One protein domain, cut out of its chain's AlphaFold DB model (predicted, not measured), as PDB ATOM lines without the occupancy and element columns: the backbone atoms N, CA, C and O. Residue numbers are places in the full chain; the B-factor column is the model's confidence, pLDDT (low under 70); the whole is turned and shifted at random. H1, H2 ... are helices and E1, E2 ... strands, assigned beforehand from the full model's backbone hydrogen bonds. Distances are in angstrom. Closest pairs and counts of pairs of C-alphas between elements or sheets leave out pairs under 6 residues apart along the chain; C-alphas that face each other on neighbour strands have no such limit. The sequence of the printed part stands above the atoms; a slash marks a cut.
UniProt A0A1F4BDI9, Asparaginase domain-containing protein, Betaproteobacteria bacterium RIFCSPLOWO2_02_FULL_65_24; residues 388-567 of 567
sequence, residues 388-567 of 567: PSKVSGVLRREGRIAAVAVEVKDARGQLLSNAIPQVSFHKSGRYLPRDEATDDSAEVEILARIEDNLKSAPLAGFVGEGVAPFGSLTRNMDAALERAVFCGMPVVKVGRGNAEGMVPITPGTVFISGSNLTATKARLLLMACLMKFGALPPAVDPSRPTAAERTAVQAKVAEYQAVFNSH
ATOM      1  N   PRO A 388      -1.947   6.990  -9.358       98.50
ATOM      2  CA  PRO A 388      -2.842   6.222 -10.217       98.50
ATOM      3  C   PRO A 388      -3.025   4.791  -9.687       98.50
ATOM      4  O   PRO A 388      -2.275   4.321  -8.833       98.50
ATOM      5  N   SER A 389      -4.025   4.071 -10.203       98.44
ATOM      6  CA  SER A 389      -4.197   2.642  -9.900       98.44
ATOM      7  C   SER A 389      -3.161   1.764 -10.601       98.44
ATOM      8  O   SER A 389      -2.797   0.719 -10.070       98.44
ATOM      9  N   LYS A 390      -2.657   2.199 -11.762       98.62
ATOM     10  CA  LYS A 390      -1.655   1.494 -12.565       98.62
ATOM     11  C   LYS A 390      -0.640   2.462 -13.154       98.62
ATOM     12  O   LYS A 390      -0.992   3.585 -13.511       98.62
ATOM     13  N   VAL A 391       0.587   1.988 -13.332       98.69
ATOM     14  CA  VAL A 391       1.646   2.679 -14.083       98.69
ATOM     15  C   VAL A 391       2.349   1.712 -15.033       98.69
ATOM     16  O   VAL A 391       2.202   0.494 -14.923       98.69
ATOM     17  N   SER A 392       3.135   2.248 -15.966       98.44
ATOM     18  CA  SER A 392       4.054   1.441 -16.772       98.44
ATOM     19  C   SER A 392       5.349   1.194 -15.996       98.44
ATOM     20  O   SER A 392       5.948   2.132 -15.487       98.44
ATOM     21  N   GLY A 393       5.799  -0.052 -15.919       98.38
ATOM     22  CA  GLY A 393       7.132  -0.461 -15.479       98.38
ATOM     23  C   GLY A 393       7.948  -1.039 -16.637       98.38
ATOM     24  O   GLY A 393       7.475  -1.062 -17.773       98.38
ATOM     25  N   VAL A 394       9.153  -1.536 -16.357       98.31
ATOM     26  CA  VAL A 394      10.039  -2.163 -17.354       98.31
ATOM     27  C   VAL A 394      10.627  -3.474 -16.842       98.31
ATOM     28  O   VAL A 394      11.108  -3.551 -15.717       98.31
ATOM     29  N   LEU A 395      10.613  -4.517 -17.670       98.06
ATOM     30  CA  LEU A 395      11.294  -5.788 -17.403       98.06
ATOM     31  C   LEU A 395      11.943  -6.304 -18.682       98.06
ATOM     32  O   LEU A 395      11.516  -5.977 -19.789       98.06
ATOM     33  N   ARG A 396      12.939  -7.177 -18.547       97.31
ATOM     34  CA  ARG A 396      13.474  -7.920 -19.681       97.31
ATOM     35  C   ARG A 396      12.567  -9.102 -20.010       97.31
ATOM     36  O   ARG A 396      12.380 -10.007 -19.197       97.31
ATOM     37  N   ARG A 397      12.036  -9.112 -21.231       94.31
ATOM     38  CA  ARG A 397      11.235 -10.194 -21.813       94.31
ATOM     39  C   ARG A 397      11.837 -10.567 -23.159       94.31
ATOM     40  O   ARG A 397      12.116  -9.688 -23.965       94.31
ATOM     41  N   GLU A 398      12.096 -11.858 -23.368       89.81
ATOM     42  CA  GLU A 398      12.611 -12.378 -24.648       89.81
ATOM     43  C   GLU A 398      13.876 -11.642 -25.144       89.81
ATOM     44  O   GLU A 398      14.037 -11.335 -26.320       89.81
ATOM     45  N   GLY A 399      14.777 -11.300 -24.214       90.00
ATOM     46  CA  GLY A 399      16.025 -10.595 -24.521       90.00
ATOM     47  C   GLY A 399      15.892  -9.086 -24.766       90.00
ATOM     48  O   GLY A 399      16.909  -8.429 -24.956       90.00
ATOM     49  N   ARG A 400      14.684  -8.509 -24.705       93.94
ATOM     50  CA  ARG A 400      14.432  -7.069 -24.893       93.94
ATOM     51  C   ARG A 400      13.880  -6.424 -23.628       93.94
ATOM     52  O   ARG A 400      13.214  -7.084 -22.833       93.94
ATOM     53  N   ILE A 401      14.149  -5.135 -23.434       97.12
ATOM     54  CA  ILE A 401      13.511  -4.351 -22.368       97.12
ATOM     55  C   ILE A 401      12.113  -3.977 -22.855       97.12
ATOM     56  O   ILE A 401      11.965  -3.302 -23.870       97.12
ATOM     57  N   ALA A 402      11.090  -4.459 -22.157       96.06
ATOM     58  CA  ALA A 402       9.696  -4.281 -22.523       96.06
ATOM     59  C   ALA A 402       8.936  -3.568 -21.405       96.06
ATOM     60  O   ALA A 402       9.149  -3.834 -20.216       96.06
ATOM     61  N   ALA A 403       8.018  -2.688 -21.801       96.62
ATOM     62  CA  ALA A 403       7.065  -2.089 -20.883       96.62
ATOM     63  C   ALA A 403       6.126  -3.166 -20.317       96.62
ATOM     64  O   ALA A 403       5.651  -4.040 -21.044       96.62
ATOM     65  N   VAL A 404       5.846  -3.095 -19.020       97.56
ATOM     66  CA  VAL A 404       4.905  -3.984 -18.328       97.56
ATOM     67  C   VAL A 404       3.946  -3.157 -17.484       97.56
ATOM     68  O   VAL A 404       4.351  -2.171 -16.880       97.56
ATOM     69  N   ALA A 405       2.673  -3.539 -17.413       98.06
ATOM     70  CA  ALA A 405       1.740  -2.875 -16.507       98.06
ATOM     71  C   ALA A 405       2.053  -3.256 -15.051       98.06
ATOM     72  O   ALA A 405       2.268  -4.431 -14.746       98.06
ATOM     73  N   VAL A 406       2.059  -2.268 -14.157       98.50
ATOM     74  CA  VAL A 406       2.226  -2.460 -12.712       98.50
ATOM     75  C   VAL A 406       1.004  -1.895 -12.007       98.50
ATOM     76  O   VAL A 406       0.732  -0.698 -12.088       98.50
ATOM     77  N   GLU A 407       0.274  -2.759 -11.308       98.56
ATOM     78  CA  GLU A 407      -0.788  -2.347 -10.393       98.56
ATOM     79  C   GLU A 407      -0.149  -1.653  -9.186       98.56
ATOM     80  O   GLU A 407       0.657  -2.260  -8.484       98.56
ATOM     81  N   VAL A 408      -0.491  -0.389  -8.954       98.69
ATOM     82  CA  VAL A 408      -0.029   0.393  -7.796       98.69
ATOM     83  C   VAL A 408      -1.021   0.285  -6.648       98.69
ATOM     84  O   VAL A 408      -0.617   0.188  -5.486       98.69
ATOM     85  N   LYS A 409      -2.317   0.267  -6.976       98.62
ATOM     86  CA  LYS A 409      -3.405   0.181  -6.005       98.62
ATOM     87  C   LYS A 409      -4.350  -0.964  -6.309       98.62
ATOM     88  O   LYS A 409      -4.564  -1.310  -7.467       98.62
ATOM     89  N   ASP A 410      -4.964  -1.491  -5.262       98.00
ATOM     90  CA  ASP A 410      -6.097  -2.398  -5.391       98.00
ATOM     91  C   ASP A 410      -7.412  -1.649  -5.700       98.00
ATOM     92  O   ASP A 410      -7.464  -0.419  -5.805       98.00
ATOM     93  N   ALA A 411      -8.511  -2.398  -5.821       97.12
ATOM     94  CA  ALA A 411      -9.841  -1.841  -6.086       97.12
ATOM     95  C   ALA A 411     -10.387  -0.947  -4.953       97.12
ATOM     96  O   ALA A 411     -11.337  -0.201  -5.176       97.12
ATOM     97  N   ARG A 412      -9.809  -1.017  -3.747       96.44
ATOM     98  CA  ARG A 412     -10.156  -0.172  -2.594       96.44
ATOM     99  C   ARG A 412      -9.292   1.091  -2.532       96.44
ATOM    100  O   ARG A 412      -9.471   1.902  -1.628       96.44
ATOM    101  N   GLY A 413      -8.363   1.264  -3.474       97.06
ATOM    102  CA  GLY A 413      -7.429   2.384  -3.511       97.06
ATOM    103  C   GLY A 413      -6.221   2.221  -2.583       97.06
ATOM    104  O   GLY A 413      -5.477   3.186  -2.406       97.06
ATOM    105  N   GLN A 414      -6.010   1.035  -2.007       98.00
ATOM    106  CA  GLN A 414      -4.900   0.742  -1.100       98.00
ATOM    107  C   GLN A 414      -3.636   0.388  -1.884       98.00
ATOM    108  O   GLN A 414      -3.716  -0.284  -2.910       98.00
ATOM    109  N   LEU A 415      -2.460   0.801  -1.397       98.31
ATOM    110  CA  LEU A 415      -1.183   0.446  -2.017       98.31
ATOM    111  C   LEU A 415      -0.931  -1.057  -1.963       98.31
ATOM    112  O   LEU A 415      -1.092  -1.694  -0.919       98.31
ATOM    113  N   LEU A 416      -0.438  -1.594  -3.074       98.56
ATOM    114  CA  LEU A 416      -0.022  -2.984  -3.191       98.56
ATOM    115  C   LEU A 416       1.455  -3.151  -2.802       98.56
ATOM    116  O   LEU A 416       2.328  -2.396  -3.226       98.56
ATOM    117  N   SER A 417       1.775  -4.183  -2.019       97.00
ATOM    118  CA  SER A 417       3.141  -4.407  -1.513       97.00
ATOM    119  C   SER A 417       4.172  -4.667  -2.617       97.00
ATOM    120  O   SER A 417       5.343  -4.312  -2.471       97.00
ATOM    121  N   ASN A 418       3.753  -5.273  -3.732       95.88
ATOM    122  CA  ASN A 418       4.605  -5.521  -4.898       95.88
ATOM    123  C   ASN A 418       4.879  -4.250  -5.726       95.88
ATOM    124  O   ASN A 418       5.824  -4.255  -6.511       95.88
ATOM    125  N   ALA A 419       4.111  -3.175  -5.522       96.75
ATOM    126  CA  ALA A 419       4.278  -1.900  -6.211       96.75
ATOM    127  C   ALA A 419       5.345  -0.994  -5.582       96.75
ATOM    128  O   ALA A 419       5.799  -0.060  -6.238       96.75
ATOM    129  N   ILE A 420       5.758  -1.255  -4.334       98.50
ATOM    130  CA  ILE A 420       6.773  -0.442  -3.649       98.50
ATOM    131  C   ILE A 420       8.103  -0.516  -4.424       98.50
ATOM    132  O   ILE A 420       8.698  -1.596  -4.458       98.50
ATOM    133  N   PRO A 421       8.609   0.581  -5.020       98.62
ATOM    134  CA  PRO A 421       9.721   0.499  -5.970       98.62
ATOM    135  C   PRO A 421      11.065   0.089  -5.357       98.62
ATOM    136  O   PRO A 421      11.326   0.292  -4.169       98.62
ATOM    137  N   GLN A 422      11.947  -0.459  -6.195       98.50
ATOM    138  CA  GLN A 422      13.326  -0.801  -5.843       98.50
ATOM    139  C   GLN A 422      14.267   0.356  -6.194       98.50
ATOM    140  O   GLN A 422      14.586   0.570  -7.357       98.50
ATOM    141  N   VAL A 423      14.760   1.086  -5.194       98.62
ATOM    142  CA  VAL A 423      15.724   2.176  -5.413       98.62
ATOM    143  C   VAL A 423      17.022   1.910  -4.658       98.62
ATOM    144  O   VAL A 423      16.988   1.655  -3.450       98.62
ATOM    145  N   SER A 424      18.152   1.967  -5.368       98.06
ATOM    146  CA  SER A 424      19.498   1.678  -4.848       98.06
ATOM    147  C   SER A 424      20.369   2.934  -4.739       98.06
ATOM    148  O   SER A 424      20.202   3.877  -5.507       98.06
ATOM    149  N   PHE A 425      21.311   2.935  -3.792       96.56
ATOM    150  CA  PHE A 425      22.288   4.011  -3.596       96.56
ATOM    151  C   PHE A 425      23.628   3.660  -4.239       96.56
ATOM    152  O   PHE A 425      24.110   2.543  -4.061       96.56
ATOM    153  N   HIS A 426      24.266   4.629  -4.895       95.88
ATOM    154  CA  HIS A 426      25.654   4.523  -5.343       95.88
ATOM    155  C   HIS A 426      26.421   5.776  -4.948       95.88
ATOM    156  O   HIS A 426      26.104   6.879  -5.388       95.88
ATOM    157  N   LYS A 427      27.431   5.598  -4.099       94.50
ATOM    158  CA  LYS A 427      28.235   6.689  -3.556       94.50
ATOM    159  C   LYS A 427      29.531   6.839  -4.332       94.50
ATOM    160  O   LYS A 427      30.266   5.871  -4.490       94.50
ATOM    161  N   SER A 428      29.831   8.060  -4.762       90.50
ATOM    162  CA  SER A 428      31.074   8.367  -5.462       90.50
ATOM    163  C   SER A 428      32.184   8.818  -4.508       90.50
ATOM    164  O   SER A 428      31.969   9.511  -3.503       90.50
ATOM    165  N   GLY A 429      33.412   8.440  -4.851       87.31
ATOM    166  CA  GLY A 429      34.645   8.800  -4.170       87.31
ATOM    167  C   GLY A 429      35.717   9.180  -5.186       87.31
ATOM    168  O   GLY A 429      35.748   8.662  -6.298       87.31
ATOM    169  N   ARG A 430      36.613  10.095  -4.795       85.31
ATOM    170  CA  ARG A 430      37.609  10.698  -5.701       85.31
ATOM    171  C   ARG A 430      38.569   9.681  -6.334       85.31
ATOM    172  O   ARG A 430      39.046   9.926  -7.431       85.31
ATOM    173  N   TYR A 431      38.839   8.576  -5.644       88.62
ATOM    174  CA  TYR A 431      39.809   7.550  -6.043       88.62
ATOM    175  C   TYR A 431      39.149   6.176  -6.240       88.62
ATOM    176  O   TYR A 431      39.768   5.154  -5.974       88.62
ATOM    177  N   LEU A 432      37.865   6.156  -6.627       85.69
ATOM    178  CA  LEU A 432      37.164   4.920  -6.991       85.69
ATOM    179  C   LEU A 432      37.523   4.370  -8.383       85.69
ATOM    180  O   LEU A 432      37.610   3.148  -8.491       85.69
ATOM    181  N   PRO A 433      37.716   5.197  -9.437       86.00
ATOM    182  CA  PRO A 433      38.046   4.674 -10.759       86.00
ATOM    183  C   PRO A 433      39.339   3.854 -10.715       86.00
ATOM    184  O   PRO A 433      40.326   4.282 -10.113       86.00
ATOM    185  N   ARG A 434      39.318   2.664 -11.327       81.88
ATOM    186  CA  ARG A 434      40.475   1.751 -11.377       81.88
ATOM    187  C   ARG A 434      41.503   2.163 -12.423       81.88
ATOM    188  O   ARG A 434      42.686   1.883 -12.261       81.88
ATOM    189  N   ASP A 435      41.030   2.791 -13.485       83.44
ATOM    190  CA  ASP A 435      41.798   3.213 -14.642       83.44
ATOM    191  C   ASP A 435      41.249   4.552 -15.171       83.44
ATOM    192  O   ASP A 435      40.430   5.216 -14.528       83.44
ATOM    193  N   GLU A 436      41.757   4.978 -16.325       85.50
ATOM    194  CA  GLU A 436      41.390   6.236 -16.978       85.50
ATOM    195  C   GLU A 436      40.145   6.111 -17.880       85.50
ATOM    196  O   GLU A 436      39.774   7.084 -18.544       85.50
ATOM    197  N   ALA A 437      39.489   4.942 -17.933       85.38
ATOM    198  CA  ALA A 437      38.296   4.758 -18.751       85.38
ATOM    199  C   ALA A 437      37.149   5.650 -18.254       85.38
ATOM    200  O   ALA A 437      36.944   5.878 -17.059       85.38
ATOM    201  N   THR A 438      36.382   6.181 -19.205       84.62
ATOM    202  CA  THR A 438      35.261   7.096 -18.925       84.62
ATOM    203  C   THR A 438      33.904   6.520 -19.317       84.62
ATOM    204  O   THR A 438      32.891   7.194 -19.132       84.62
ATOM    205  N   ASP A 439      33.883   5.288 -19.828       88.69
ATOM    206  CA  ASP A 439      32.677   4.527 -20.145       88.69
ATOM    207  C   ASP A 439      32.174   3.712 -18.936       88.69
ATOM    208  O   ASP A 439      32.718   3.792 -17.833       88.69
ATOM    209  N   ASP A 440      31.097   2.950 -19.127       89.81
ATOM    210  CA  ASP A 440      30.465   2.154 -18.073       89.81
ATOM    211  C   ASP A 440      31.151   0.799 -17.819       89.81
ATOM    212  O   ASP A 440      30.744   0.078 -16.906       89.81
ATOM    213  N   SER A 441      32.189   0.435 -18.584       86.88
ATOM    214  CA  SER A 441      32.745  -0.928 -18.599       86.88
ATOM    215  C   SER A 441      33.350  -1.360 -17.260       86.88
ATOM    216  O   SER A 441      33.335  -2.548 -16.926       86.88
ATOM    217  N   ALA A 442      33.832  -0.400 -16.467       85.56
ATOM    218  CA  ALA A 442      34.422  -0.637 -15.154       85.56
ATOM    219  C   ALA A 442      33.398  -0.690 -13.995       85.56
ATOM    220  O   ALA A 442      33.764  -1.087 -12.888       85.56
ATOM    221  N   GLU A 443      32.129  -0.314 -14.212       93.06
ATOM    222  CA  GLU A 443      31.109  -0.152 -13.155       93.06
ATOM    223  C   GLU A 443      30.265  -1.417 -12.928       93.06
ATOM    224  O   GLU A 443      29.070  -1.490 -13.233       93.06
ATOM    225  N   VAL A 444      30.892  -2.441 -12.348       93.38
ATOM    226  CA  VAL A 444      30.296  -3.775 -12.168       93.38
ATOM    227  C   VAL A 444      29.023  -3.745 -11.314       93.38
ATOM    228  O   VAL A 444      28.015  -4.348 -11.688       93.38
ATOM    229  N   GLU A 445      29.032  -3.054 -10.173       94.12
ATOM    230  CA  GLU A 445      27.925  -3.059  -9.212       94.12
ATOM    231  C   GLU A 445      26.664  -2.388  -9.769       94.12
ATOM    232  O   GLU A 445      25.553  -2.883  -9.555       94.12
ATOM    233  N   ILE A 446      26.824  -1.276 -10.497       96.94
ATOM    234  CA  ILE A 446      25.708  -0.560 -11.131       96.94
ATOM    235  C   ILE A 446      25.107  -1.434 -12.233       96.94
ATOM    236  O   ILE A 446      23.897  -1.675 -12.238       96.94
ATOM    237  N   LEU A 447      25.945  -1.979 -13.122       97.62
ATOM    238  CA  LEU A 447      25.496  -2.829 -14.225       97.62
ATOM    239  C   LEU A 447      24.798  -4.103 -13.725       97.62
ATOM    240  O   LEU A 447      23.713  -4.438 -14.200       97.62
ATOM    241  N   ALA A 448      25.349  -4.777 -12.711       97.69
ATOM    242  CA  ALA A 448      24.726  -5.958 -12.116       97.69
ATOM    243  C   ALA A 448      23.362  -5.639 -11.478       97.69
ATOM    244  O   ALA A 448      22.423  -6.432 -11.588       97.69
ATOM    245  N   ARG A 449      23.217  -4.465 -10.845       98.31
ATOM    246  CA  ARG A 449      21.936  -4.019 -10.280       98.31
ATOM    247  C   ARG A 449      20.905  -3.706 -11.366       98.31
ATOM    248  O   ARG A 449      19.742  -4.065 -11.185       98.31
ATOM    249  N   ILE A 450      21.297  -3.092 -12.486       98.50
ATOM    250  CA  ILE A 450      20.407  -2.887 -13.647       98.50
ATOM    251  C   ILE A 450      19.873  -4.240 -14.137       98.50
ATOM    252  O   ILE A 450      18.667  -4.411 -14.310       98.50
ATOM    253  N   GLU A 451      20.759  -5.219 -14.304       97.88
ATOM    254  CA  GLU A 451      20.409  -6.561 -14.774       97.88
ATOM    255  C   GLU A 451      19.460  -7.303 -13.823       97.88
ATOM    256  O   GLU A 451      18.506  -7.941 -14.271       97.88
ATOM    257  N   ASP A 452      19.688  -7.214 -12.512       98.38
ATOM    258  CA  ASP A 452      18.807  -7.795 -11.492       98.38
ATOM    259  C   ASP A 452      17.423  -7.123 -11.474       98.38
ATOM    260  O   ASP A 452      16.384  -7.793 -11.478       98.38
ATOM    261  N   ASN A 453      17.397  -5.789 -11.552       98.44
ATOM    262  CA  ASN A 453      16.159  -5.018 -11.587       98.44
ATOM    263  C   ASN A 453      15.321  -5.362 -12.829       98.44
ATOM    264  O   ASN A 453      14.126  -5.623 -12.702       98.44
ATOM    265  N   LEU A 454      15.937  -5.471 -14.011       98.44
ATOM    266  CA  LEU A 454      15.239  -5.866 -15.241       98.44
ATOM    267  C   LEU A 454      14.625  -7.275 -15.164       98.44
ATOM    268  O   LEU A 454      13.705  -7.571 -15.924       98.44
ATOM    269  N   LYS A 455      15.085  -8.154 -14.266       97.69
ATOM    270  CA  LYS A 455      14.493  -9.491 -14.085       97.69
ATOM    271  C   LYS A 455      13.233  -9.469 -13.223       97.69
ATOM    272  O   LYS A 455      12.329 -10.265 -13.469       97.69
ATOM    273  N   SER A 456      13.185  -8.616 -12.198       95.81
ATOM    274  CA  SER A 456      12.222  -8.788 -11.096       95.81
ATOM    275  C   SER A 456      11.621  -7.508 -10.505       95.81
ATOM    276  O   SER A 456      10.630  -7.595  -9.779       95.81
ATOM    277  N   ALA A 457      12.161  -6.327 -10.813       98.00
ATOM    278  CA  ALA A 457      11.745  -5.052 -10.234       98.00
ATOM    279  C   ALA A 457      11.227  -4.099 -11.327       98.00
ATOM    280  O   ALA A 457      11.985  -3.267 -11.826       98.00
ATOM    281  N   PRO A 458       9.934  -4.181 -11.696       98.06
ATOM    282  CA  PRO A 458       9.390  -3.407 -12.811       98.06
ATOM    283  C   PRO A 458       9.387  -1.892 -12.560       98.06
ATOM    284  O   PRO A 458       9.383  -1.110 -13.507       98.06
ATOM    285  N   LEU A 459       9.394  -1.479 -11.290       98.69
ATOM    286  CA  LEU A 459       9.609  -0.102 -10.862       98.69
ATOM    287  C   LEU A 459      10.928  -0.047 -10.098       98.69
ATOM    288  O   LEU A 459      11.002  -0.476  -8.942       98.69
ATOM    289  N   ALA A 460      11.963   0.464 -10.756       98.75
ATOM    290  CA  ALA A 460      13.291   0.572 -10.182       98.75
ATOM    291  C   ALA A 460      13.962   1.899 -10.536       98.75
ATOM    292  O   ALA A 460      13.659   2.490 -11.568       98.75
ATOM    293  N   GLY A 461      14.876   2.359  -9.687       98.75
ATOM    294  CA  GLY A 461      15.620   3.602  -9.877       98.75
ATOM    295  C   GLY A 461      16.902   3.641  -9.053       98.75
ATOM    296  O   GLY A 461      17.219   2.700  -8.321       98.75
ATOM    297  N   PHE A 462      17.634   4.745  -9.148       98.88
ATOM    298  CA  PHE A 462      18.903   4.913  -8.442       98.88
ATOM    299  C   PHE A 462      19.053   6.307  -7.843       98.88
ATOM    300  O   PHE A 462      18.541   7.297  -8.366       98.88
ATOM    301  N   VAL A 463      19.822   6.382  -6.762       98.50
ATOM    302  CA  VAL A 463      20.340   7.628  -6.201       98.50
ATOM    303  C   VAL A 463      21.860   7.609  -6.306       98.50
ATOM    304  O   VAL A 463      22.519   6.761  -5.703       98.50
ATOM    305  N   GLY A 464      22.410   8.547  -7.072       97.12
ATOM    306  CA  GLY A 464      23.838   8.827  -7.134       97.12
ATOM    307  C   GLY A 464      24.227   9.860  -6.080       97.12
ATOM    308  O   GLY A 464      23.867  11.032  -6.197       97.12
ATOM    309  N   GLU A 465      24.967   9.437  -5.058       95.88
ATOM    310  CA  GLU A 465      25.494  10.300  -3.999       95.88
ATOM    311  C   GLU A 465      26.906  10.778  -4.383       95.88
ATOM    312  O   GLU A 465      27.906  10.085  -4.175       95.88
ATOM    313  N   GLY A 466      26.984  11.956  -5.003       93.69
ATOM    314  CA  GLY A 466      28.221  12.517  -5.545       93.69
ATOM    315  C   GLY A 466      28.952  13.471  -4.609       93.69
ATOM    316  O   GLY A 466      28.568  13.696  -3.467       93.69
ATOM    317  N   VAL A 467      30.051  14.053  -5.083       91.25
ATOM    318  CA  VAL A 467      30.873  14.967  -4.281       91.25
ATOM    319  C   VAL A 467      30.065  16.205  -3.883       91.25
ATOM    320  O   VAL A 467      29.375  16.814  -4.701       91.25
ATOM    321  N   ALA A 468      30.150  16.575  -2.606       87.31
ATOM    322  CA  ALA A 468      29.514  17.777  -2.089       87.31
ATOM    323  C   ALA A 468      30.151  19.051  -2.691       87.31
ATOM    324  O   ALA A 468      31.370  19.075  -2.878       87.31
ATOM    325  N   PRO A 469      29.367  20.112  -2.959       81.94
ATOM    326  CA  PRO A 469      27.926  20.194  -2.709       81.94
ATOM    327  C   PRO A 469      27.040  19.769  -3.895       81.94
ATOM    328  O   PRO A 469      25.852  19.536  -3.714       81.94
ATOM    329  N   PHE A 470      27.597  19.637  -5.103       87.31
ATOM    330  CA  PHE A 470      26.808  19.577  -6.345       87.31
ATOM    331  C   PHE A 470      26.529  18.169  -6.889       87.31
ATOM    332  O   PHE A 470      25.980  18.032  -7.978       87.31
ATOM    333  N   GLY A 471      26.895  17.113  -6.160       91.00
ATOM    334  CA  GLY A 471      26.520  15.742  -6.516       91.00
ATOM    335  C   GLY A 471      27.218  15.197  -7.764       91.00
ATOM    336  O   GLY A 471      26.704  14.285  -8.412       91.00
ATOM    337  N   SER A 472      28.391  15.730  -8.114       91.19
ATOM    338  CA  SER A 472      29.194  15.216  -9.228       91.19
ATOM    339  C   SER A 472      29.693  13.802  -8.925       91.19
ATOM    340  O   SER A 472      30.288  13.563  -7.872       91.19
ATOM    341  N   LEU A 473      29.459  12.878  -9.854       93.06
ATOM    342  CA  LEU A 473      29.974  11.512  -9.818       93.06
ATOM    343  C   LEU A 473      31.224  11.424 -10.702       93.06
ATOM    344  O   LEU A 473      31.555  12.363 -11.432       93.06
ATOM    345  N   THR A 474      31.929  10.301 -10.638       92.75
ATOM    346  CA  THR A 474      32.972   9.981 -11.616       92.75
ATOM    347  C   THR A 474      32.339   9.697 -12.981       92.75
ATOM    348  O   THR A 474      31.161   9.352 -13.073       92.75
ATOM    349  N   ARG A 475      33.109   9.872 -14.062       91.94
ATOM    350  CA  ARG A 475      32.587   9.753 -15.435       91.94
ATOM    351  C   ARG A 475      32.030   8.366 -15.751       91.94
ATOM    352  O   ARG A 475      30.956   8.278 -16.327       91.94
ATOM    353  N   ASN A 476      32.723   7.321 -15.316       92.56
ATOM    354  CA  ASN A 476      32.298   5.934 -15.468       92.56
ATOM    355  C   ASN A 476      30.962   5.642 -14.747       92.56
ATOM    356  O   ASN A 476      30.057   5.055 -15.335       92.56
ATOM    357  N   MET A 477      30.784   6.142 -13.515       94.69
ATOM    358  CA  MET A 477      29.510   6.057 -12.785       94.69
ATOM    359  C   MET A 477      28.390   6.822 -13.498       94.69
ATOM    360  O   MET A 477      27.274   6.314 -13.591       94.69
ATOM    361  N   ASP A 478      28.671   8.031 -14.005       94.50
ATOM    362  CA  ASP A 478      27.706   8.795 -14.807       94.50
ATOM    363  C   ASP A 478      27.295   7.999 -16.059       94.50
ATOM    364  O   ASP A 478      26.102   7.881 -16.318       94.50
ATOM    365  N   ALA A 479      28.238   7.384 -16.782       95.19
ATOM    366  CA  ALA A 479      27.940   6.558 -17.955       95.19
ATOM    367  C   ALA A 479      27.065   5.336 -17.609       95.19
ATOM    368  O   ALA A 479      26.059   5.076 -18.275       95.19
ATOM    369  N   ALA A 480      27.385   4.620 -16.527       96.75
ATOM    370  CA  ALA A 480      26.619   3.453 -16.085       96.75
ATOM    371  C   ALA A 480      25.198   3.819 -15.615       96.75
ATOM    372  O   ALA A 480      24.230   3.113 -15.905       96.75
ATOM    373  N   LEU A 481      25.045   4.944 -14.912       97.81
ATOM    374  CA  LEU A 481      23.738   5.443 -14.482       97.81
ATOM    375  C   LEU A 481      22.937   6.045 -15.642       97.81
ATOM    376  O   LEU A 481      21.717   5.912 -15.673       97.81
ATOM    377  N   GLU A 482      23.589   6.664 -16.624       97.75
ATOM    378  CA  GLU A 482      22.931   7.100 -17.856       97.75
ATOM    379  C   GLU A 482      22.360   5.893 -18.616       97.75
ATOM    380  O   GLU A 482      21.196   5.912 -19.021       97.75
ATOM    381  N   ARG A 483      23.106   4.784 -18.697       98.06
ATOM    382  CA  ARG A 483      22.579   3.517 -19.220       98.06
ATOM    383  C   ARG A 483      21.379   3.009 -18.419       98.06
ATOM    384  O   ARG A 483      20.415   2.540 -19.019       98.06
ATOM    385  N   ALA A 484      21.385   3.131 -17.088       98.50
ATOM    386  CA  ALA A 484      20.227   2.777 -16.258       98.50
ATOM    387  C   ALA A 484      18.974   3.585 -16.635       98.50
ATOM    388  O   ALA A 484      17.889   3.013 -16.776       98.50
ATOM    389  N   VAL A 485      19.136   4.891 -16.867       98.75
ATOM    390  CA  VAL A 485      18.059   5.772 -17.336       98.75
ATOM    391  C   VAL A 485      17.488   5.280 -18.664       98.75
ATOM    392  O   VAL A 485      16.270   5.145 -18.788       98.75
ATOM    393  N   PHE A 486      18.344   4.917 -19.619       98.56
ATOM    394  CA  PHE A 486      17.907   4.359 -20.900       98.56
ATOM    395  C   PHE A 486      17.380   2.919 -20.816       98.56
ATOM    396  O   PHE A 486      16.666   2.482 -21.715       98.56
ATOM    397  N   CYS A 487      17.630   2.197 -19.723       98.50
ATOM    398  CA  CYS A 487      16.926   0.955 -19.389       98.50
ATOM    399  C   CYS A 487      15.532   1.194 -18.775       98.50
ATOM    400  O   CYS A 487      14.837   0.225 -18.475       98.50
ATOM    401  N   GLY A 488      15.124   2.451 -18.570       98.50
ATOM    402  CA  GLY A 488      13.842   2.841 -17.979       98.50
ATOM    403  C   GLY A 488      13.894   3.175 -16.482       98.50
ATOM    404  O   GLY A 488      12.849   3.400 -15.871       98.50
ATOM    405  N   MET A 489      15.080   3.220 -15.865       98.75
ATOM    406  CA  MET A 489      15.246   3.409 -14.418       98.75
ATOM    407  C   MET A 489      15.691   4.847 -14.104       98.75
ATOM    408  O   MET A 489      16.848   5.180 -14.352       98.75
ATOM    409  N   PRO A 490      14.827   5.722 -13.553       98.81
ATOM    410  CA  PRO A 490      15.211   7.096 -13.245       98.81
ATOM    411  C   PRO A 490      16.338   7.162 -12.208       98.81
ATOM    412  O   PRO A 490      16.394   6.370 -11.262       98.81
ATOM    413  N   VAL A 491      17.216   8.150 -12.378       98.75
ATOM    414  CA  VAL A 491      18.381   8.384 -11.521       98.75
ATOM    415  C   VAL A 491      18.315   9.796 -10.948       98.75
ATOM    416  O   VAL A 491      18.184  10.769 -11.695       98.75
ATOM    417  N   VAL A 492      18.453   9.908  -9.628       98.44
ATOM    418  CA  VAL A 492      18.542  11.185  -8.909       98.44
ATOM    419  C   VAL A 492      19.978  11.421  -8.451       98.44
ATOM    420  O   VAL A 492      20.585  10.525  -7.868       98.44
ATOM    421  N   LYS A 493      20.517  12.623  -8.665       97.31
ATOM    422  CA  LYS A 493      21.841  13.034  -8.174       97.31
ATOM    423  C   LYS A 493      21.709  13.944  -6.959       97.31
ATOM    424  O   LYS A 493      20.981  14.935  -7.000       97.31
ATOM    425  N   VAL A 494      22.435  13.613  -5.893       96.06
ATOM    426  CA  VAL A 494      22.511  14.381  -4.639       96.06
ATOM    427  C   VAL A 494      23.966  14.598  -4.228       96.06
ATOM    428  O   VAL A 494      24.849  13.829  -4.612       96.06
ATOM    429  N   GLY A 495      24.227  15.633  -3.432       93.62
ATOM    430  CA  GLY A 495      25.515  15.809  -2.760       93.62
ATOM    431  C   GLY A 495      25.674  14.837  -1.587       93.62
ATOM    432  O   GLY A 495      24.708  14.534  -0.890       93.62
ATOM    433  N   ARG A 496      26.893  14.342  -1.362       90.75
ATOM    434  CA  ARG A 496      27.204  13.456  -0.233       90.75
ATOM    435  C   ARG A 496      27.210  14.182   1.105       90.75
ATOM    436  O   ARG A 496      27.720  15.298   1.203       90.75
ATOM    437  N   GLY A 497      26.760  13.487   2.146       84.94
ATOM    438  CA  GLY A 497      26.642  14.049   3.497       84.94
ATOM    439  C   GLY A 497      25.626  15.198   3.582       84.94
ATOM    440  O   GLY A 497      24.777  15.354   2.709       84.94
ATOM    441  N   ASN A 498      25.720  16.021   4.629       83.19
ATOM    442  CA  ASN A 498      24.930  17.249   4.739       83.19
ATOM    443  C   ASN A 498      25.594  18.370   3.923       83.19
ATOM    444  O   ASN A 498      26.238  19.257   4.468       83.19
ATOM    445  N   ALA A 499      25.508  18.265   2.599       78.31
ATOM    446  CA  ALA A 499      26.200  19.144   1.660       78.31
ATOM    447  C   ALA A 499      25.753  20.617   1.706       78.31
ATOM    448  O   ALA A 499      26.447  21.456   1.133       78.31
ATOM    449  N   GLU A 500      24.600  20.905   2.323       85.19
ATOM    450  CA  GLU A 500      23.920  22.210   2.434       85.19
ATOM    451  C   GLU A 500      23.587  22.933   1.112       85.19
ATOM    452  O   GLU A 500      22.666  23.740   1.076       85.19
ATOM    453  N   GLY A 501      24.254  22.615   0.001       82.56
ATOM    454  CA  GLY A 501      23.982  23.169  -1.318       82.56
ATOM    455  C   GLY A 501      22.858  22.452  -2.065       82.56
ATOM    456  O   GLY A 501      22.647  21.247  -1.929       82.56
ATOM    457  N   MET A 502      22.160  23.205  -2.915       90.56
ATOM    458  CA  MET A 502      21.206  22.647  -3.872       90.56
ATOM    459  C   MET A 502      21.950  22.153  -5.115       90.56
ATOM    460  O   MET A 502      22.632  22.931  -5.786       90.56
ATOM    461  N   VAL A 503      21.798  20.873  -5.455       93.06
ATOM    462  CA  VAL A 503      22.322  20.326  -6.712       93.06
ATOM    463  C   VAL A 503      21.683  21.070  -7.899       93.06
ATOM    464  O   VAL A 503      20.452  21.162  -7.976       93.06
ATOM    465  N   PRO A 504      22.466  21.630  -8.838       91.62
ATOM    466  CA  PRO A 504      21.910  22.366  -9.965       91.62
ATOM    467  C   PRO A 504      21.260  21.421 -10.981       91.62
ATOM    468  O   PRO A 504      21.758  20.328 -11.257       91.62
ATOM    469  N   ILE A 505      20.164  21.867 -11.595       92.88
ATOM    470  CA  ILE A 505      19.616  21.202 -12.780       92.88
ATOM    471  C   ILE A 505      20.579  21.474 -13.935       92.88
ATOM    472  O   ILE A 505      20.792  22.628 -14.300       92.88
ATOM    473  N   THR A 506      21.161  20.422 -14.508       87.31
ATOM    474  CA  THR A 506      22.070  20.550 -15.654       87.31
ATOM    475  C   THR A 506      21.278  20.365 -16.955       87.31
ATOM    476  O   THR A 506      20.791  19.255 -17.204       87.31
ATOM    477  N   PRO A 507      21.125  21.414 -17.789       85.44
ATOM    478  CA  PRO A 507      20.355  21.330 -19.027       85.44
ATOM    479  C   PRO A 507      20.870  20.227 -19.957       85.44
ATOM    480  O   PRO A 507      22.075  20.012 -20.075       85.44
ATOM    481  N   GLY A 508      19.955  19.520 -20.619       82.25
ATOM    482  CA  GLY A 508      20.290  18.461 -21.578       82.25
ATOM    483  C   GLY A 508      20.723  17.125 -20.961       82.25
ATOM    484  O   GLY A 508      20.891  16.150 -21.694       82.25
ATOM    485  N   THR A 509      20.855  17.031 -19.635       89.12
ATOM    486  CA  THR A 509      21.101  15.745 -18.962       89.12
ATOM    487  C   THR A 509      19.820  14.922 -18.821       89.12
ATOM    488  O   THR A 509      18.712  15.428 -18.994       89.12
ATOM    489  N   VAL A 510      19.979  13.630 -18.533       96.62
ATOM    490  CA  VAL A 510      18.872  12.688 -18.288       96.62
ATOM    491  C   VAL A 510      18.707  12.354 -16.798       96.62
ATOM    492  O   VAL A 510      17.994  11.423 -16.434       96.62
ATOM    493  N   PHE A 511      19.380  13.114 -15.933       97.88
ATOM    494  CA  PHE A 511      19.366  12.929 -14.488       97.88
ATOM    495  C   PHE A 511      18.403  13.900 -13.816       97.88
ATOM    496  O   PHE A 511      18.257  15.047 -14.234       97.88
ATOM    497  N   ILE A 512      17.795  13.448 -12.723       98.25
ATOM    498  CA  ILE A 512      17.009  14.292 -11.826       98.25
ATOM    499  C   ILE A 512      17.978  14.931 -10.825       98.25
ATOM    500  O   ILE A 512      18.765  14.235 -10.183       98.25
ATOM    501  N   SER A 513      17.921  16.247 -10.651       97.12
ATOM    502  CA  SER A 513      18.574  16.910  -9.524       97.12
ATOM    503  C   SER A 513      17.752  16.701  -8.252       97.12
ATOM    504  O   SER A 513      16.581  17.082  -8.194       97.12
ATOM    505  N   GLY A 514      18.387  16.148  -7.218       95.25
ATOM    506  CA  GLY A 514      17.794  15.933  -5.900       95.25
ATOM    507  C   GLY A 514      17.718  17.185  -5.020       95.25
ATOM    508  O   GLY A 514      17.386  17.071  -3.840       95.25
ATOM    509  N   SER A 515      18.026  18.371  -5.561       93.06
ATOM    510  CA  SER A 515      18.103  19.627  -4.805       93.06
ATOM    511  C   SER A 515      19.058  19.487  -3.605       93.06
ATOM    512  O   SER A 515      20.206  19.094  -3.792       93.06
ATOM    513  N   ASN A 516      18.615  19.824  -2.395       93.12
ATOM    514  CA  ASN A 516      19.358  19.692  -1.140       93.12
ATOM    515  C   ASN A 516      18.901  18.489  -0.285       93.12
ATOM    516  O   ASN A 516      19.133  18.482   0.922       93.12
ATOM    517  N   LEU A 517      18.208  17.504  -0.870       95.06
ATOM    518  CA  LEU A 517      17.845  16.280  -0.153       95.06
ATOM    519  C   LEU A 517      19.089  15.431   0.124       95.06
ATOM    520  O   LEU A 517      19.965  15.292  -0.734       95.06
ATOM    521  N   THR A 518      19.122  14.777   1.284       95.19
ATOM    522  CA  THR A 518      20.060  13.671   1.507       95.19
ATOM    523  C   THR A 518      19.712  12.506   0.578       95.19
ATOM    524  O   THR A 518      18.574  12.383   0.107       95.19
ATOM    525  N   ALA A 519      20.672  11.608   0.335       96.12
ATOM    526  CA  ALA A 519      20.430  10.419  -0.482       96.12
ATOM    527  C   ALA A 519      19.208   9.635   0.015       96.12
ATOM    528  O   ALA A 519      18.313   9.318  -0.770       96.12
ATOM    529  N   THR A 520      19.132   9.409   1.327       96.00
ATOM    530  CA  THR A 520      18.033   8.716   2.002       96.00
ATOM    531  C   THR A 520      16.663   9.310   1.661       96.00
ATOM    532  O   THR A 520      15.754   8.588   1.249       96.00
ATOM    533  N   LYS A 521      16.511  10.637   1.734       97.12
ATOM    534  CA  LYS A 521      15.238  11.314   1.436       97.12
ATOM    535  C   LYS A 521      14.943  11.329  -0.064       97.12
ATOM    536  O   LYS A 521      13.815  11.058  -0.474       97.12
ATOM    537  N   ALA A 522      15.955  11.571  -0.898       98.00
ATOM    538  CA  ALA A 522      15.817  11.524  -2.354       98.00
ATOM    539  C   ALA A 522      15.342  10.148  -2.840       98.00
ATOM    540  O   ALA A 522      14.507  10.068  -3.741       98.00
ATOM    541  N   ARG A 523      15.802   9.066  -2.200       98.56
ATOM    542  CA  ARG A 523      15.332   7.705  -2.470       98.56
ATOM    543  C   ARG A 523      13.833   7.555  -2.218       98.56
ATOM    544  O   ARG A 523      13.136   7.030  -3.082       98.56
ATOM    545  N   LEU A 524      13.336   8.011  -1.070       98.81
ATOM    546  CA  LEU A 524      11.913   7.903  -0.721       98.81
ATOM    547  C   LEU A 524      11.030   8.731  -1.659       98.81
ATOM    548  O   LEU A 524       9.990   8.250  -2.110       98.81
ATOM    549  N   LEU A 525      11.478   9.934  -2.032       98.88
ATOM    550  CA  LEU A 525      10.772  10.752  -3.016       98.88
ATOM    551  C   LEU A 525      10.773  10.102  -4.406       98.88
ATOM    552  O   LEU A 525       9.738  10.068  -5.067       98.88
ATOM    553  N   LEU A 526      11.894   9.509  -4.831       98.94
ATOM    554  CA  LEU A 526      11.971   8.776  -6.095       98.94
ATOM    555  C   LEU A 526      11.038   7.558  -6.111       98.94
ATOM    556  O   LEU A 526      10.377   7.313  -7.117       98.94
ATOM    557  N   MET A 527      10.946   6.825  -4.997       98.94
ATOM    558  CA  MET A 527       9.992   5.724  -4.838       98.94
ATOM    559  C   MET A 527       8.544   6.216  -4.986       98.94
ATOM    560  O   MET A 527       7.764   5.609  -5.718       98.94
ATOM    561  N   ALA A 528       8.181   7.336  -4.358       98.88
ATOM    562  CA  ALA A 528       6.852   7.926  -4.509       98.88
ATOM    563  C   ALA A 528       6.573   8.369  -5.963       98.88
ATOM    564  O   ALA A 528       5.509   8.078  -6.510       98.88
ATOM    565  N   CYS A 529       7.551   8.988  -6.631       98.94
ATOM    566  CA  CYS A 529       7.445   9.373  -8.041       98.94
ATOM    567  C   CYS A 529       7.301   8.168  -8.981       98.94
ATOM    568  O   CYS A 529       6.494   8.224  -9.903       98.94
ATOM    569  N   LEU A 530       8.016   7.066  -8.739       98.94
ATOM    570  CA  LEU A 530       7.896   5.831  -9.525       98.94
ATOM    571  C   LEU A 530       6.489   5.226  -9.437       98.94
ATOM    572  O   LEU A 530       5.959   4.772 -10.451       98.94
ATOM    573  N   MET A 531       5.848   5.283  -8.265       98.81
ATOM    574  CA  MET A 531       4.444   4.871  -8.105       98.81
ATOM    575  C   MET A 531       3.454   5.841  -8.763       98.81
ATOM    576  O   MET A 531       2.325   5.453  -9.052       98.81
ATOM    577  N   LYS A 532       3.853   7.095  -9.013       98.75
ATOM    578  CA  LYS A 532       3.018   8.095  -9.690       98.75
ATOM    579  C   LYS A 532       3.148   8.047 -11.211       98.75
ATOM    580  O   LYS A 532       2.147   8.108 -11.919       98.75
ATOM    581  N   PHE A 533       4.376   7.993 -11.711       98.75
ATOM    582  CA  PHE A 533       4.690   8.230 -13.119       98.75
ATOM    583  C   PHE A 533       5.095   6.969 -13.880       98.75
ATOM    584  O   PHE A 533       5.049   6.989 -15.112       98.75
ATOM    585  N   GLY A 534       5.472   5.894 -13.178       98.69
ATOM    586  CA  GLY A 534       6.033   4.689 -13.784       98.69
ATOM    587  C   GLY A 534       7.475   4.857 -14.264       98.69
ATOM    588  O   GLY A 534       8.060   5.933 -14.169       98.69
ATOM    589  N   ALA A 535       8.054   3.785 -14.791       98.69
ATOM    590  CA  ALA A 535       9.382   3.768 -15.392       98.69
ATOM    591  C   ALA A 535       9.526   4.782 -16.547       98.69
ATOM    592  O   ALA A 535       8.549   5.188 -17.182       98.69
ATOM    593  N   LEU A 536      10.768   5.180 -16.829       98.69
ATOM    594  CA  LEU A 536      11.096   5.983 -18.009       98.69
ATOM    595  C   LEU A 536      10.925   5.133 -19.284       98.69
ATOM    596  O   LEU A 536      11.058   3.908 -19.215       98.69
ATOM    597  N   PRO A 537      10.641   5.742 -20.453       97.62
ATOM    598  CA  PRO A 537      10.591   4.995 -21.708       97.62
ATOM    599  C   PRO A 537      11.973   4.375 -22.001       97.62
ATOM    600  O   PRO A 537      12.947   5.124 -22.101       97.62
ATOM    601  N   PRO A 538      12.092   3.036 -22.114       97.19
ATOM    602  CA  PRO A 538      13.377   2.397 -22.372       97.19
ATOM    603  C   PRO A 538      13.800   2.596 -23.833       97.19
ATOM    604  O   PRO A 538      12.963   2.571 -24.736       97.19
ATOM    605  N   ALA A 539      15.102   2.748 -24.067       97.44
ATOM    606  CA  ALA A 539      15.681   2.732 -25.405       97.44
ATOM    607  C   ALA A 539      15.781   1.294 -25.940       97.44
ATOM    608  O   ALA A 539      15.928   0.338 -25.172       97.44
ATOM    609  N   VAL A 540      15.754   1.140 -27.265       95.56
ATOM    610  CA  VAL A 540      15.960  -0.154 -27.937       95.56
ATOM    611  C   VAL A 540      17.362  -0.697 -27.652       95.56
ATOM    612  O   VAL A 540      17.510  -1.877 -27.333       95.56
ATOM    613  N   ASP A 541      18.373   0.171 -27.724       95.81
ATOM    614  CA  ASP A 541      19.742  -0.093 -27.282       95.81
ATOM    615  C   ASP A 541      20.141   0.948 -26.219       95.81
ATOM    616  O   ASP A 541      20.523   2.070 -26.566       95.81
ATOM    617  N   PRO A 542      20.077   0.602 -24.917       96.00
ATOM    618  CA  PRO A 542      20.430   1.520 -23.834       96.00
ATOM    619  C   PRO A 542      21.875   2.030 -23.857       96.00
ATOM    620  O   PRO A 542      22.165   3.031 -23.208       96.00
ATOM    621  N   SER A 543      22.781   1.358 -24.577       93.88
ATOM    622  CA  SER A 543      24.167   1.813 -24.742       93.88
ATOM    623  C   SER A 543      24.317   2.859 -25.851       93.88
ATOM    624  O   SER A 543      25.301   3.599 -25.885       93.88
ATOM    625  N   ARG A 544      23.343   2.939 -26.766       94.81
ATOM    626  CA  ARG A 544      23.368   3.808 -27.949       94.81
ATOM    627  C   ARG A 544      21.975   4.385 -28.245       94.81
ATOM    628  O   ARG A 544      21.433   4.141 -29.325       94.81
ATOM    629  N   PRO A 545      21.395   5.167 -27.318       96.44
ATOM    630  CA  PRO A 545      20.069   5.743 -27.503       96.44
ATOM    631  C   PRO A 545      20.054   6.729 -28.676       96.44
ATOM    632  O   PRO A 545      20.962   7.549 -28.852       96.44
ATOM    633  N   THR A 546      18.986   6.689 -29.460       98.06
ATOM    634  CA  THR A 546      18.717   7.665 -30.518       98.06
ATOM    635  C   THR A 546      18.373   9.040 -29.933       98.06
ATOM    636  O   THR A 546      17.985   9.175 -28.769       98.06
ATOM    637  N   ALA A 547      18.461  10.090 -30.755       97.06
ATOM    638  CA  ALA A 547      18.061  11.437 -30.343       97.06
ATOM    639  C   ALA A 547      16.586  11.496 -29.896       97.06
ATOM    640  O   ALA A 547      16.274  12.141 -28.898       97.06
ATOM    641  N   ALA A 548      15.698  10.772 -30.589       97.81
ATOM    642  CA  ALA A 548      14.277  10.712 -30.254       97.81
ATOM    643  C   ALA A 548      14.027  10.035 -28.895       97.81
ATOM    644  O   ALA A 548      13.271  10.563 -28.079       97.81
ATOM    645  N   GLU A 549      14.696   8.910 -28.616       97.88
ATOM    646  CA  GLU A 549      14.609   8.225 -27.317       97.88
ATOM    647  C   GLU A 549      15.139   9.109 -26.184       97.88
ATOM    648  O   GLU A 549      14.502   9.220 -25.137       97.88
ATOM    649  N   ARG A 550      16.256   9.815 -26.407       97.94
ATOM    650  CA  ARG A 550      16.790  10.786 -25.442       97.94
ATOM    651  C   ARG A 550      15.803  11.911 -25.150       97.94
ATOM    652  O   ARG A 550      15.582  12.213 -23.979       97.94
ATOM    653  N   THR A 551      15.180  12.498 -26.169       97.44
ATOM    654  CA  THR A 551      14.155  13.534 -25.973       97.44
ATOM    655  C   THR A 551      12.941  12.998 -25.208       97.44
ATOM    656  O   THR A 551      12.449  13.676 -24.306       97.44
ATOM    657  N   ALA A 552      12.487  11.774 -25.498       97.56
ATOM    658  CA  ALA A 552      11.376  11.148 -24.778       97.56
ATOM    659  C   ALA A 552      11.702  10.910 -23.292       97.56
ATOM    660  O   ALA A 552      10.894  11.219 -22.413       97.56
ATOM    661  N   VAL A 553      12.909  10.420 -23.000       98.19
ATOM    662  CA  VAL A 553      13.416  10.260 -21.631       98.19
ATOM    663  C   VAL A 553      13.494  11.607 -20.912       98.19
ATOM    664  O   VAL A 553      12.993  11.723 -19.797       98.19
ATOM    665  N   GLN A 554      14.067  12.637 -21.539       97.88
ATOM    666  CA  GLN A 554      14.185  13.979 -20.952       97.88
ATOM    667  C   GLN A 554      12.819  14.588 -20.619       97.88
ATOM    668  O   GLN A 554      12.650  15.162 -19.543       97.88
ATOM    669  N   ALA A 555      11.830  14.422 -21.502       96.81
ATOM    670  CA  ALA A 555      10.464  14.873 -21.250       96.81
ATOM    671  C   ALA A 555       9.869  14.189 -20.011       96.81
ATOM    672  O   ALA A 555       9.296  14.856 -19.150       96.81
ATOM    673  N   LYS A 556      10.073  12.872 -19.865       97.88
ATOM    674  CA  LYS A 556       9.588  12.135 -18.694       97.88
ATOM    675  C   LYS A 556      10.346  12.505 -17.414       97.88
ATOM    676  O   LYS A 556       9.729  12.668 -16.367       97.88
ATOM    677  N   VAL A 557      11.663  12.702 -17.491       98.44
ATOM    678  CA  VAL A 557      12.501  13.182 -16.376       98.44
ATOM    679  C   VAL A 557      12.041  14.558 -15.882       98.44
ATOM    680  O   VAL A 557      12.073  14.805 -14.677       98.44
ATOM    681  N   ALA A 558      11.540  15.433 -16.759       97.62
ATOM    682  CA  ALA A 558      11.007  16.736 -16.356       97.62
ATOM    683  C   ALA A 558       9.782  16.627 -15.421       97.62
ATOM    684  O   ALA A 558       9.656  17.430 -14.495       97.62
ATOM    685  N   GLU A 559       8.921  15.612 -15.590       97.88
ATOM    686  CA  GLU A 559       7.799  15.346 -14.670       97.88
ATOM    687  C   GLU A 559       8.301  14.995 -13.260       97.88
ATOM    688  O   GLU A 559       7.804  15.519 -12.260       97.88
ATOM    689  N   TYR A 560       9.331  14.149 -13.180       98.56
ATOM    690  CA  TYR A 560       9.996  13.810 -11.922       98.56
ATOM    691  C   TYR A 560      10.656  15.040 -11.296       98.56
ATOM    692  O   TYR A 560      10.472  15.306 -10.107       98.56
ATOM    693  N   GLN A 561      11.387  15.820 -12.096       98.44
ATOM    694  CA  GLN A 561      12.070  17.027 -11.636       98.44
ATOM    695  C   GLN A 561      11.088  18.054 -11.058       98.44
ATOM    696  O   GLN A 561      11.400  18.693 -10.057       98.44
ATOM    697  N   ALA A 562       9.886  18.195 -11.627       97.94
ATOM    698  CA  ALA A 562       8.863  19.092 -11.092       97.94
ATOM    699  C   ALA A 562       8.438  18.716  -9.658       97.94
ATOM    700  O   ALA A 562       8.225  19.595  -8.816       97.94
ATOM    701  N   VAL A 563       8.371  17.416  -9.346       98.56
ATOM    702  CA  VAL A 563       8.108  16.948  -7.976       98.56
ATOM    703  C   VAL A 563       9.298  17.256  -7.066       98.56
ATOM    704  O   VAL A 563       9.093  17.862  -6.020       98.56
ATOM    705  N   PHE A 564      10.529  16.950  -7.484       98.06
ATOM    706  CA  PHE A 564      11.751  17.271  -6.723       98.06
ATOM    707  C   PHE A 564      11.978  18.775  -6.502       98.06
ATOM    708  O   PHE A 564      12.614  19.172  -5.533       98.06
ATOM    709  N   ASN A 565      11.455  19.634  -7.375       96.81
ATOM    710  CA  ASN A 565      11.532  21.084  -7.196       96.81
ATOM    711  C   ASN A 565      10.529  21.606  -6.160       96.81
ATOM    712  O   ASN A 565      10.750  22.667  -5.579       96.81
ATOM    713  N   SER A 566       9.410  20.906  -5.960       97.12
ATOM    714  CA  SER A 566       8.313  21.335  -5.081       97.12
ATOM    715  C   SER A 566       8.321  20.650  -3.713       97.12
ATOM    716  O   SER A 566       7.775  21.210  -2.761       97.12
ATOM    717  N   HIS A 567       8.953  19.479  -3.612       96.38
ATOM    718  CA  HIS A 567       9.089  18.677  -2.397       96.38
ATOM    719  C   HIS A 567      10.504  18.780  -1.873       96.38
ATOM    720  O   HIS A 567      10.604  19.023  -0.663       96.38
TER     721      HIS A 567
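What this domain is: This is residues 388 to 567 of the 567 residues of the protein "Asparaginase domain-containing protein" of Betaproteobacteria bacterium RIFCSPLOWO2_02_FULL_65_24 (UniProt A0A1F4BDI9). A small three-stranded parallel sheet, E3 E4 E5, lies between helices, H1 and H2 over one face and H3 over the other. The antiparallel hairpin E1 E2 packs through E1 on the last residues of H1 and H3, and the long helix H4 runs from the end of H2 to H3. The printed part has 180 residues, with four named helices and five named strands in the order E1 E2 E3 H1 E4 H2 E5 H3 H4; its class is mixed, helices and strands. It is compact, with a radius of gyration of the C-alphas of 15.6 A and spans of 49 by 37 by 28 A.

How they stand to each other: Start with E1, residues 390 to 397, and E2, residues 400 to 407, a hairpin with N 393 and O 404 at 2.7 A; E1 bends by 52 degrees at residue 394. Next come E3, residues 422 to 427, H1, residues 444 to 456, and E4, residues 460 to 466, a strand-helix-strand unit, two parallel neighbour strands with a helix between, its crossover right-handed. There N 463 and O 424 are 2.8 A apart. E4, H2, residues 475 to 486, and E5, residues 491 to 495, make another right-handed unit, with N 464 and O 492 at 2.8 A. H1 and H2 touch at a shallow tilt of 12 degrees, the same way, closest at C-alphas 450 and 484, 6.2 A. H3, residues 519 to 533, is on the opposite face at a height of 6.8 A, giving three layers, helices on both faces of a sheet. H4, residues 547 to 566, touches H3 at a steep tilt of 64 degrees, opposite ways, with C-alphas 529 and 560 closest at 6.4 A. H4 only just touches H2, with 3 pairs of C-alphas within 8 A, the closest 486 and 553 at 7.5 A, and only grazes the sheet. Every O i to N i+4 pair is within hydrogen-bond range in H1, H2 and H3; in H4, 13 of 16 are.

Where its parts are: Find C-alpha 390 at (-1.655, 1.494, -12.565), where E1 begins; E1 covers 19.7 A and E2 21.5 A. H1 covers 18.8 A, E4 19.7 A and H3 20.3 A. H4 runs 28.8 A from C-alpha 547 to C-alpha 566 at (8.313, 21.335, -5.081), with a kink of 27 degrees near residue 559.

The domain as a whole: The C-alphas of Arg 412 and Glu 436 are the two farthest apart, 53.9 A. The printed part has no cut. The links E2 to E3, E3 to H1, E5 to H3 and H3 to H4 are long; in the third, residues 512 to 513 pair in parallel with residues 492 to 493 of E5. The mean pLDDT of the printed part is 95.1, and no printed residue is under 70.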